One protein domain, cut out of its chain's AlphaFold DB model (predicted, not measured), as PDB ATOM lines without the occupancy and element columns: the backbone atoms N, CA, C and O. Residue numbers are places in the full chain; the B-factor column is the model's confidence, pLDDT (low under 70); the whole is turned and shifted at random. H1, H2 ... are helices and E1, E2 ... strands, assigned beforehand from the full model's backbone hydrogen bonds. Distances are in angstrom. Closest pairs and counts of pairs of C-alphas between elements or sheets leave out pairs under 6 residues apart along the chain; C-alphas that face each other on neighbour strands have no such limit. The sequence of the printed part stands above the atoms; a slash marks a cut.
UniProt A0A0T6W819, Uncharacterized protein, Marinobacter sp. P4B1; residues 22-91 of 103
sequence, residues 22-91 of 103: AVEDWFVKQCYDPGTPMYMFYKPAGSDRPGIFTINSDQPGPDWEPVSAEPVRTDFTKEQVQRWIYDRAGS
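AT A GLANCE: This is residues 22 to 91 of the 103 residues of an uncharacterized protein of Marinobacter sp. P4B1 (UniProt A0A0T6W819). A narrow hairpin of two strands, E1 and E2, has H1 packed on E2 through residues 22 to 29, while H2 meets H1 with residues 78 to 82. A long stretch, residues 57 to 77, folds back past E1 before H2, and residues 45 to 50 of the hairpin's turn stick out. The printed part has 70 residues with two named helices and two named strands, in the order H1, E1, E2, H2; the sheet, E1 - E2, is antiparallel. The class is mixed, helices and strands, with under half of the residues in named elements. The whole is compact, with a radius of gyration of the C-alphas of 11.9 A, and elongated, spanning 37 by 23 by 20 A.

IN THESE COORDINATES: E1 is residues 39 to 43, 13.3 A long, and E2 is residues 52 to 56, 13.2 A long. H1, residues 22 to 32, is 15.4 A long and begins at C-alpha 22 (-27.310, -72.251, 63.884). H2, residues 78 to 89, is 15.9 A long and ends at C-alpha 89 (-35.070, -75.745, 72.786).

HOW THE PARTS SIT: E1 and E2 form a hairpin, antiparallel at 153 degrees; N 41 and O 54 are 2.9 A apart and N 54 and O 41 3.0 A, within hydrogen-bond range. Residues 41 to 42 of E1 also pair, antiparallel, with residues 65 to 66. The closest C-alphas of H1 and E2, Ala 22 and Thr 54, are 4.6 A apart. H1 and E1 are near each other, with 6 pairs of C-alphas within 10 A. H2 touches H1 with residues 78 to 82 alone, the closest C-alphas being those of Val 23 and Gln 82, 6.2 A apart; they run opposite ways at a steep tilt of 43 degrees. The closest C-alphas of E1 and H2, Met 40 and Ile 85, are 7.9 A apart. In H1 and H2 every O i to N i+4 pair is within hydrogen-bond range.

THE WHOLE: The two C-alphas farthest apart, those of Gly 35 and Ser 47, are 37.8 A apart. The printed part has no cut. The link from E2 to H2, 21 residues, is long. Mean pLDDT of the printed part is 91.0, and no printed residue is under 70.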
ATOM      1  N   ALA A  22     -26.571 -71.300  64.713       93.75
ATOM      2  CA  ALA A  22     -27.310 -72.251  63.884       93.75
ATOM      3  C   ALA A  22     -28.256 -71.551  62.896       93.75
ATOM      4  O   ALA A  22     -28.390 -71.986  61.756       93.75
ATOM      5  N   VAL A  23     -28.891 -70.453  63.319       94.69
ATOM      6  CA  VAL A  23     -29.784 -69.652  62.462       94.69
ATOM      7  C   VAL A  23     -28.997 -68.913  61.382       94.69
ATOM      8  O   VAL A  23     -29.441 -68.829  60.239       94.69
ATOM      9  N   GLU A  24     -27.839 -68.353  61.736       94.69
ATOM     10  CA  GLU A  24     -26.985 -67.642  60.782       94.69
ATOM     11  C   GLU A  24     -26.435 -68.588  59.712       94.69
ATOM     12  O   GLU A  24     -26.548 -68.287  58.524       94.69
ATOM     13  N   ASP A  25     -25.925 -69.746  60.128       94.88
ATOM     14  CA  ASP A  25     -25.430 -70.798  59.239       94.88
ATOM     15  C   ASP A  25     -26.539 -71.355  58.330       94.88
ATOM     16  O   ASP A  25     -26.373 -71.415  57.110       94.88
ATOM     17  N   TRP A  26     -27.717 -71.658  58.891       94.69
ATOM     18  CA  TRP A  26     -28.896 -72.049  58.112       94.69
ATOM     19  C   TRP A  26     -29.236 -71.026  57.030       94.69
ATOM     20  O   TRP A  26     -29.436 -71.394  55.878       94.69
ATOM     21  N   PHE A  27     -29.282 -69.738  57.380       94.56
ATOM     22  CA  PHE A  27     -29.666 -68.707  56.424       94.56
ATOM     23  C   PHE A  27     -28.674 -68.604  55.264       94.56
ATOM     24  O   PHE A  27     -29.089 -68.445  54.120       94.56
ATOM     25  N   VAL A  28     -27.372 -68.720  55.542       94.88
ATOM     26  CA  VAL A  28     -26.347 -68.743  54.491       94.88
ATOM     27  C   VAL A  28     -26.573 -69.926  53.549       94.88
ATOM     28  O   VAL A  28     -26.586 -69.735  52.333       94.88
ATOM     29  N   LYS A  29     -26.818 -71.127  54.090       94.12
ATOM     30  CA  LYS A  29     -27.105 -72.322  53.283       94.12
ATOM     31  C   LYS A  29     -28.395 -72.175  52.481       94.12
ATOM     32  O   LYS A  29     -28.401 -72.493  51.301       94.12
ATOM     33  N   GLN A  30     -29.451 -71.636  53.083       90.88
ATOM     34  CA  GLN A  30     -30.742 -71.421  52.431       90.88
ATOM     35  C   GLN A  30     -30.655 -70.384  51.301       90.88
ATOM     36  O   GLN A  30     -31.337 -70.511  50.290       90.88
ATOM     37  N   CYS A  31     -29.809 -69.359  51.439       91.81
ATOM     38  CA  CYS A  31     -29.533 -68.416  50.355       91.81
ATOM     39  C   CYS A  31     -28.732 -69.047  49.210       91.81
ATOM     40  O   CYS A  31     -28.877 -68.619  48.067       91.81
ATOM     41  N   TYR A  32     -27.877 -70.024  49.513       93.62
ATOM     42  CA  TYR A  32     -27.098 -70.748  48.512       93.62
ATOM     43  C   TYR A  32     -27.940 -71.806  47.783       93.62
ATOM     44  O   TYR A  32     -27.845 -71.927  46.563       93.62
ATOM     45  N   ASP A  33     -28.787 -72.530  48.516       92.12
ATOM     46  CA  ASP A  33     -29.641 -73.597  48.001       92.12
ATOM     47  C   ASP A  33     -31.031 -73.595  48.677       92.12
ATOM     48  O   ASP A  33     -31.266 -74.309  49.657       92.12
ATOM     49  N   PRO A  34     -31.982 -72.789  48.170       86.12
ATOM     50  CA  PRO A  34     -33.280 -72.588  48.811       86.12
ATOM     51  C   PRO A  34     -34.232 -73.791  48.713       86.12
ATOM     52  O   PRO A  34     -35.301 -73.772  49.330       86.12
ATOM     53  N   GLY A  35     -33.888 -74.812  47.921       87.25
ATOM     54  CA  GLY A  35     -34.724 -75.993  47.695       87.25
ATOM     55  C   GLY A  35     -34.405 -77.173  48.609       87.25
ATOM     56  O   GLY A  35     -35.225 -78.085  48.724       87.25
ATOM     57  N   THR A  36     -33.242 -77.164  49.261       93.00
ATOM     58  CA  THR A  36     -32.799 -78.297  50.068       93.00
ATOM     59  C   THR A  36     -33.484 -78.293  51.438       93.00
ATOM     60  O   THR A  36     -33.361 -77.322  52.187       93.00
ATOM     61  N   PRO A  37     -34.213 -79.367  51.804       93.94
ATOM     62  CA  PRO A  37     -34.803 -79.476  53.129       93.94
ATOM     63  C   PRO A  37     -33.694 -79.583  54.175       93.94
ATOM     64  O   PRO A  37     -32.770 -80.379  54.030       93.94
ATOM     65  N   MET A  38     -33.796 -78.793  55.242       95.88
ATOM     66  CA  MET A  38     -32.850 -78.836  56.355       95.88
ATOM     67  C   MET A  38     -33.577 -79.094  57.664       95.88
ATOM     68  O   MET A  38     -34.654 -78.559  57.911       95.88
ATOM     69  N   TYR A  39     -32.963 -79.891  58.521       95.44
ATOM     70  CA  TYR A  39     -33.506 -80.349  59.785       95.44
ATOM     71  C   TYR A  39     -32.694 -79.779  60.935       95.44
ATOM     72  O   TYR A  39     -31.487 -79.553  60.827       95.44
ATOM     73  N   MET A  40     -33.374 -79.536  62.050       94.94
ATOM     74  CA  MET A  40     -32.729 -79.089  63.274       94.94
ATOM     75  C   MET A  40     -32.193 -80.289  64.041       94.94
ATOM     76  O   MET A  40     -32.941 -81.207  64.381       94.94
ATOM     77  N   PHE A  41     -30.913 -80.218  64.379       95.25
ATOM     78  CA  PHE A  41     -30.245 -81.178  65.235       95.25
ATOM     79  C   PHE A  41     -29.713 -80.477  66.476       95.25
ATOM     80  O   PHE A  41     -29.345 -79.296  66.437       95.25
ATOM     81  N   TYR A  42     -29.641 -81.217  67.571       94.12
ATOM     82  CA  TYR A  42     -28.969 -80.769  68.776       94.12
ATOM     83  C   TYR A  42     -27.985 -81.827  69.248       94.12
ATOM     84  O   TYR A  42     -28.203 -83.021  69.075       94.12
ATOM     85  N   LYS A  43     -26.883 -81.383  69.834       93.12
ATOM     86  CA  LYS A  43     -25.987 -82.245  70.593       93.12
ATOM     87  C   LYS A  43     -26.259 -81.971  72.071       93.12
ATOM     88  O   LYS A  43     -26.163 -80.798  72.453       93.12
ATOM     89  N   PRO A  44     -26.617 -82.983  72.881       89.88
ATOM     90  CA  PRO A  44     -26.899 -82.802  74.302       89.88
ATOM     91  C   PRO A  44     -25.749 -82.128  75.058       89.88
ATOM     92  O   PRO A  44     -24.579 -82.222  74.659       89.88
ATOM     93  N   ALA A  45     -26.086 -81.455  76.160       88.19
ATOM     94  CA  ALA A  45     -25.084 -80.903  77.062       88.19
ATOM     95  C   ALA A  45     -24.159 -82.008  77.604       88.19
ATOM     96  O   ALA A  45     -24.561 -83.155  77.797       88.19
ATOM     97  N   GLY A  46     -22.896 -81.654  77.829       83.81
ATOM     98  CA  GLY A  46     -21.970 -82.470  78.616       83.81
ATOM     99  C   GLY A  46     -21.879 -81.942  80.045       83.81
ATOM    100  O   GLY A  46     -22.486 -80.929  80.376       83.81
ATOM    101  N   SER A  47     -21.063 -82.576  80.884       78.50
ATOM    102  CA  SER A  47     -20.880 -82.159  82.283       78.50
ATOM    103  C   SER A  47     -20.344 -80.725  82.444       78.50
ATOM    104  O   SER A  47     -20.577 -80.090  83.471       78.50
ATOM    105  N   ASP A  48     -19.628 -80.213  81.443       79.62
ATOM    106  CA  ASP A  48     -18.930 -78.924  81.448       79.62
ATOM    107  C   ASP A  48     -19.264 -78.028  80.241       79.62
ATOM    108  O   ASP A  48     -18.737 -76.921  80.123       79.62
ATOM    109  N   ARG A  49     -20.144 -78.479  79.339       83.62
ATOM    110  CA  ARG A  49     -20.473 -77.761  78.102       83.62
ATOM    111  C   ARG A  49     -21.977 -77.735  77.850       83.62
ATOM    112  O   ARG A  49     -22.627 -78.768  78.016       83.62
ATOM    113  N   PRO A  50     -22.535 -76.601  77.402       86.25
ATOM    114  CA  PRO A  50     -23.927 -76.560  76.991       86.25
ATOM    115  C   PRO A  50     -24.165 -77.409  75.746       86.25
ATOM    116  O   PRO A  50     -23.245 -77.704  74.976       86.25
ATOM    117  N   GLY A  51     -25.429 -77.760  75.542       89.38
ATOM    118  CA  GLY A  51     -25.874 -78.328  74.283       89.38
ATOM    119  C   GLY A  51     -25.678 -77.328  73.146       89.38
ATOM    120  O   GLY A  51     -25.725 -76.111  73.343       89.38
ATOM    121  N   ILE A  52     -25.448 -77.843  71.944       92.12
ATOM    122  CA  ILE A  52     -25.276 -77.024  70.739       92.12
ATOM    123  C   ILE A  52     -26.321 -77.391  69.699       92.12
ATOM    124  O   ILE A  52     -26.765 -78.536  69.626       92.12
ATOM    125  N   PHE A  53     -26.692 -76.414  68.881       93.50
ATOM    126  CA  PHE A  53     -27.674 -76.570  67.818       93.50
ATOM    127  C   PHE A  53     -27.020 -76.432  66.452       93.50
ATOM    128  O   PHE A  53     -26.053 -75.691  66.278       93.50
ATOM    129  N   THR A  54     -27.580 -77.117  65.465       95.38
ATOM    130  CA  THR A  54     -27.256 -76.895  64.059       95.38
ATOM    131  C   THR A  54     -28.470 -77.196  63.191       95.38
ATOM    132  O   THR A  54     -29.401 -77.881  63.618       95.38
ATOM    133  N   ILE A  55     -28.461 -76.671  61.971       95.62
ATOM    134  CA  ILE A  55     -29.456 -76.981  60.954       95.62
ATOM    135  C   ILE A  55     -28.714 -77.449  59.701       95.62
ATOM    136  O   ILE A  55     -27.872 -76.728  59.158       95.62
ATOM    137  N   ASN A  56     -29.009 -78.673  59.266       95.75
ATOM    138  CA  ASN A  56     -28.355 -79.333  58.134       95.75
ATOM    139  C   ASN A  56     -29.350 -80.195  57.356       95.75
ATOM    140  O   ASN A  56     -30.371 -80.600  57.904       95.75
ATOM    141  N   SER A  57     -29.051 -80.492  56.091       95.12
ATOM    142  CA  SER A  57     -29.813 -81.473  55.300       95.12
ATOM    143  C   SER A  57     -29.742 -82.873  55.904       95.12
ATOM    144  O   SER A  57     -30.733 -83.596  55.916       95.12
ATOM    145  N   ASP A  58     -28.584 -83.209  56.469       94.69
ATOM    146  CA  ASP A  58     -28.262 -84.519  57.015       94.69
ATOM    147  C   ASP A  58     -27.755 -84.408  58.454       94.69
ATOM    148  O   ASP A  58     -27.267 -83.361  58.897       94.69
ATOM    149  N   GLN A  59     -27.847 -85.515  59.191       95.38
ATOM    150  CA  GLN A  59     -27.331 -85.601  60.552       95.38
ATOM    151  C   GLN A  59     -25.800 -85.393  60.544       95.38
ATOM    152  O   GLN A  59     -25.092 -86.160  59.889       95.38
ATOM    153  N   PRO A  60     -25.250 -84.407  61.285       94.38
ATOM    154  CA  PRO A  60     -23.820 -84.079  61.209       94.38
ATOM    155  C   PRO A  60     -22.890 -85.176  61.747       94.38
ATOM    156  O   PRO A  60     -21.696 -85.180  61.461       94.38
ATOM    157  N   GLY A  61     -23.412 -86.067  62.591       94.56
ATOM    158  CA  GLY A  61     -22.663 -87.157  63.202       94.56
ATOM    159  C   GLY A  61     -23.487 -87.909  64.249       94.56
ATOM    160  O   GLY A  61     -24.602 -87.492  64.564       94.56
ATOM    161  N   PRO A  62     -22.940 -88.992  64.826       94.06
ATOM    162  CA  PRO A  62     -23.686 -89.899  65.701       94.06
ATOM    163  C   PRO A  62     -24.129 -89.264  67.027       94.06
ATOM    164  O   PRO A  62     -25.133 -89.680  67.589       94.06
ATOM    165  N   ASP A  63     -23.418 -88.239  67.506       93.06
ATOM    166  CA  ASP A  63     -23.736 -87.550  68.767       93.06
ATOM    167  C   ASP A  63     -24.844 -86.488  68.627       93.06
ATOM    168  O   ASP A  63     -25.115 -85.748  69.574       93.06
ATOM    169  N   TRP A  64     -25.400 -86.318  67.427       95.00
ATOM    170  CA  TRP A  64     -26.435 -85.329  67.147       95.00
ATOM    171  C   TRP A  64     -27.797 -85.996  67.114       95.00
ATOM    172  O   TRP A  64     -27.989 -86.970  66.400       95.00
ATOM    173  N   GLU A  65     -28.765 -85.435  67.815       93.88
ATOM    174  CA  GLU A  65     -30.131 -85.928  67.849       93.88
ATOM    175  C   GLU A  65     -31.053 -85.004  67.042       93.88
ATOM    176  O   GLU A  65     -30.915 -83.776  67.105       93.88
ATOM    177  N   PRO A  66     -31.997 -85.559  66.263       93.50
ATOM    178  CA  PRO A  66     -32.986 -84.753  65.567       93.50
ATOM    179  C   PRO A  66     -33.948 -84.128  66.579       93.50
ATOM    180  O   PRO A  66     -34.532 -84.811  67.416       93.50
ATOM    181  N   VAL A  67     -34.148 -82.818  66.474       91.19
ATOM    182  CA  VAL A  67     -35.090 -82.081  67.336       91.19
ATOM    183  C   VAL A  67     -36.512 -82.153  66.783       91.19
ATOM    184  O   VAL A  67     -37.491 -82.026  67.515       91.19
ATOM    185  N   SER A  68     -36.638 -82.327  65.470       86.56
ATOM    186  CA  SER A  68     -37.905 -82.344  64.747       86.56
ATOM    187  C   SER A  68     -37.812 -83.306  63.571       86.56
ATOM    188  O   SER A  68     -36.809 -83.313  62.860       86.56
ATOM    189  N   ALA A  69     -38.876 -84.077  63.340       87.44
ATOM    190  CA  ALA A  69     -39.029 -84.873  62.120       87.44
ATOM    191  C   ALA A  69     -39.370 -83.997  60.900       87.44
ATOM    192  O   ALA A  69     -39.145 -84.393  59.760       87.44
ATOM    193  N   GLU A  70     -39.916 -82.801  61.136       91.56
ATOM    194  CA  GLU A  70     -40.241 -81.836  60.088       91.56
ATOM    195  C   GLU A  70     -39.038 -80.933  59.786       91.56
ATOM    196  O   GLU A  70     -38.391 -80.467  60.738       91.56
ATOM    197  N   PRO A  71     -38.761 -80.644  58.499       93.69
ATOM    198  CA  PRO A  71     -37.719 -79.704  58.118       93.69
ATOM    199  C   PRO A  71     -38.097 -78.275  58.518       93.69
ATOM    200  O   PRO A  71     -39.272 -77.916  58.652       93.69
ATOM    201  N   VAL A  72     -37.080 -77.430  58.660       93.62
ATOM    202  CA  VAL A  72     -37.255 -75.985  58.776       93.62
ATOM    203  C   VAL A  72     -37.906 -75.491  57.491       93.62
ATOM    204  O   VAL A  72     -37.438 -75.775  56.387       93.62
ATOM    205  N   ARG A  73     -39.012 -74.762  57.631       92.06
ATOM    206  CA  ARG A  73     -39.736 -74.254  56.472       92.06
ATOM    207  C   ARG A  73     -38.887 -73.233  55.718       92.06
ATOM    208  O   ARG A  73     -38.313 -72.324  56.313       92.06
ATOM    209  N   THR A  74     -38.856 -73.368  54.398       88.56
ATOM    210  CA  THR A  74     -38.058 -72.519  53.502       88.56
ATOM    211  C   THR A  74     -38.605 -71.096  53.376       88.56
ATOM    212  O   THR A  74     -37.881 -70.200  52.949       88.56
ATOM    213  N   ASP A  75     -39.862 -70.872  53.772       89.44
ATOM    214  CA  ASP A  75     -40.521 -69.564  53.786       89.44
ATOM    215  C   ASP A  75     -40.330 -68.790  55.101       89.44
ATOM    216  O   ASP A  75     -40.851 -67.684  55.245       89.44
ATOM    217  N   PHE A  76     -39.591 -69.346  56.067       92.38
ATOM    218  CA  PHE A  76     -39.317 -68.665  57.326       92.38
ATOM    219  C   PHE A  76     -38.262 -67.565  57.178       92.38
ATOM    220  O   PHE A  76     -37.255 -67.714  56.493       92.38
ATOM    221  N   THR A  77     -38.451 -66.459  57.897       92.19
ATOM    222  CA  THR A  77     -37.384 -65.483  58.147       92.19
ATOM    223  C   THR A  77     -36.429 -65.986  59.232       92.19
ATOM    224  O   THR A  77     -36.760 -66.894  60.000       92.19
ATOM    225  N   LYS A  78     -35.258 -65.348  59.374       92.12
ATOM    226  CA  LYS A  78     -34.317 -65.641  60.471       92.12
ATOM    227  C   LYS A  78     -34.986 -65.572  61.841       92.12
ATOM    228  O   LYS A  78     -34.779 -66.446  62.672       92.12
ATOM    229  N   GLU A  79     -35.803 -64.551  62.077       90.31
ATOM    230  CA  GLU A  79     -36.500 -64.345  63.347       90.31
ATOM    231  C   GLU A  79     -37.537 -65.443  63.600       90.31
ATOM    232  O   GLU A  79     -37.708 -65.881  64.739       90.31
ATOM    233  N   GLN A  80     -38.213 -65.907  62.544       92.62
ATOM    234  CA  GLN A  80     -39.165 -67.012  62.626       92.62
ATOM    235  C   GLN A  80     -38.457 -68.336  62.915       92.62
ATOM    236  O   GLN A  80     -38.891 -69.047  63.819       92.62
ATOM    237  N   VAL A  81     -37.340 -68.633  62.239       92.50
ATOM    238  CA  VAL A  81     -36.509 -69.810  62.549       92.50
ATOM    239  C   VAL A  81     -35.975 -69.729  63.972       92.50
ATOM    240  O   VAL A  81     -36.098 -70.686  64.727       92.50
ATOM    241  N   GLN A  82     -35.452 -68.577  64.389       90.81
ATOM    242  CA  GLN A  82     -34.938 -68.393  65.741       90.81
ATOM    243  C   GLN A  82     -36.015 -68.655  66.797       90.81
ATOM    244  O   GLN A  82     -35.748 -69.342  67.780       90.81
ATOM    245  N   ARG A  83     -37.234 -68.136  66.605       88.81
ATOM    246  CA  ARG A  83     -38.358 -68.395  67.511       88.81
ATOM    247  C   ARG A  83     -38.767 -69.867  67.497       88.81
ATOM    248  O   ARG A  83     -38.960 -70.449  68.555       88.81
ATOM    249  N   TRP A  84     -38.839 -70.470  66.317       89.38
ATOM    250  CA  TRP A  84     -39.185 -71.878  66.139       89.38
ATOM    251  C   TRP A  84     -38.183 -72.820  66.824       89.38
ATOM    252  O   TRP A  84     -38.595 -73.801  67.446       89.38
ATOM    253  N   ILE A  85     -36.887 -72.496  66.760       89.62
ATOM    254  CA  ILE A  85     -35.831 -73.188  67.503       89.62
ATOM    255  C   ILE A  85     -36.010 -72.952  69.005       89.62
ATOM    256  O   ILE A  85     -35.946 -73.901  69.776       89.62
ATOM    257  N   TYR A  86     -36.241 -71.707  69.428       86.00
ATOM    258  CA  TYR A  86     -36.384 -71.345  70.839       86.00
ATOM    259  C   TYR A  86     -37.534 -72.102  71.522       86.00
ATOM    260  O   TYR A  86     -37.353 -72.640  72.612       86.00
ATOM    261  N   ASP A  87     -38.680 -72.218  70.847       86.19
ATOM    262  CA  ASP A  87     -39.851 -72.950  71.344       86.19
ATOM    263  C   ASP A  87     -39.563 -74.457  71.515       86.19
ATOM    264  O   ASP A  87     -40.088 -75.085  72.432       86.19
ATOM    265  N   ARG A  88     -38.689 -75.036  70.676       85.94
ATOM    266  CA  ARG A  88     -38.252 -76.445  70.768       85.94
ATOM    267  C   ARG A  88     -37.115 -76.659  71.762       85.94
ATOM    268  O   ARG A  88     -37.062 -77.685  72.428       85.94
ATOM    269  N   ALA A  89     -36.212 -75.692  71.882       83.19
ATOM    270  CA  ALA A  89     -35.070 -75.745  72.786       83.19
ATOM    271  C   ALA A  89     -35.499 -75.759  74.259       83.19
ATOM    272  O   ALA A  89     -34.807 -76.345  75.087       83.19
ATOM    273  N   GLY A  90     -36.654 -75.164  74.581       76.00
ATOM    274  CA  GLY A  90     -37.187 -75.114  75.942       76.00
ATOM    275  C   GLY A  90     -37.465 -76.481  76.586       76.00
ATOM    276  O   GLY A  90     -37.548 -76.547  77.808       76.00
ATOM    277  N   SER A  91     -37.585 -77.559  75.802       76.50
ATOM    278  CA  SER A  91     -37.806 -78.922  76.311       76.50
ATOM    279  C   SER A  91     -36.567 -79.823  76.262       76.50
ATOM    280  O   SER A  91     -36.678 -81.005  76.579       76.50
TER     281      SER A  91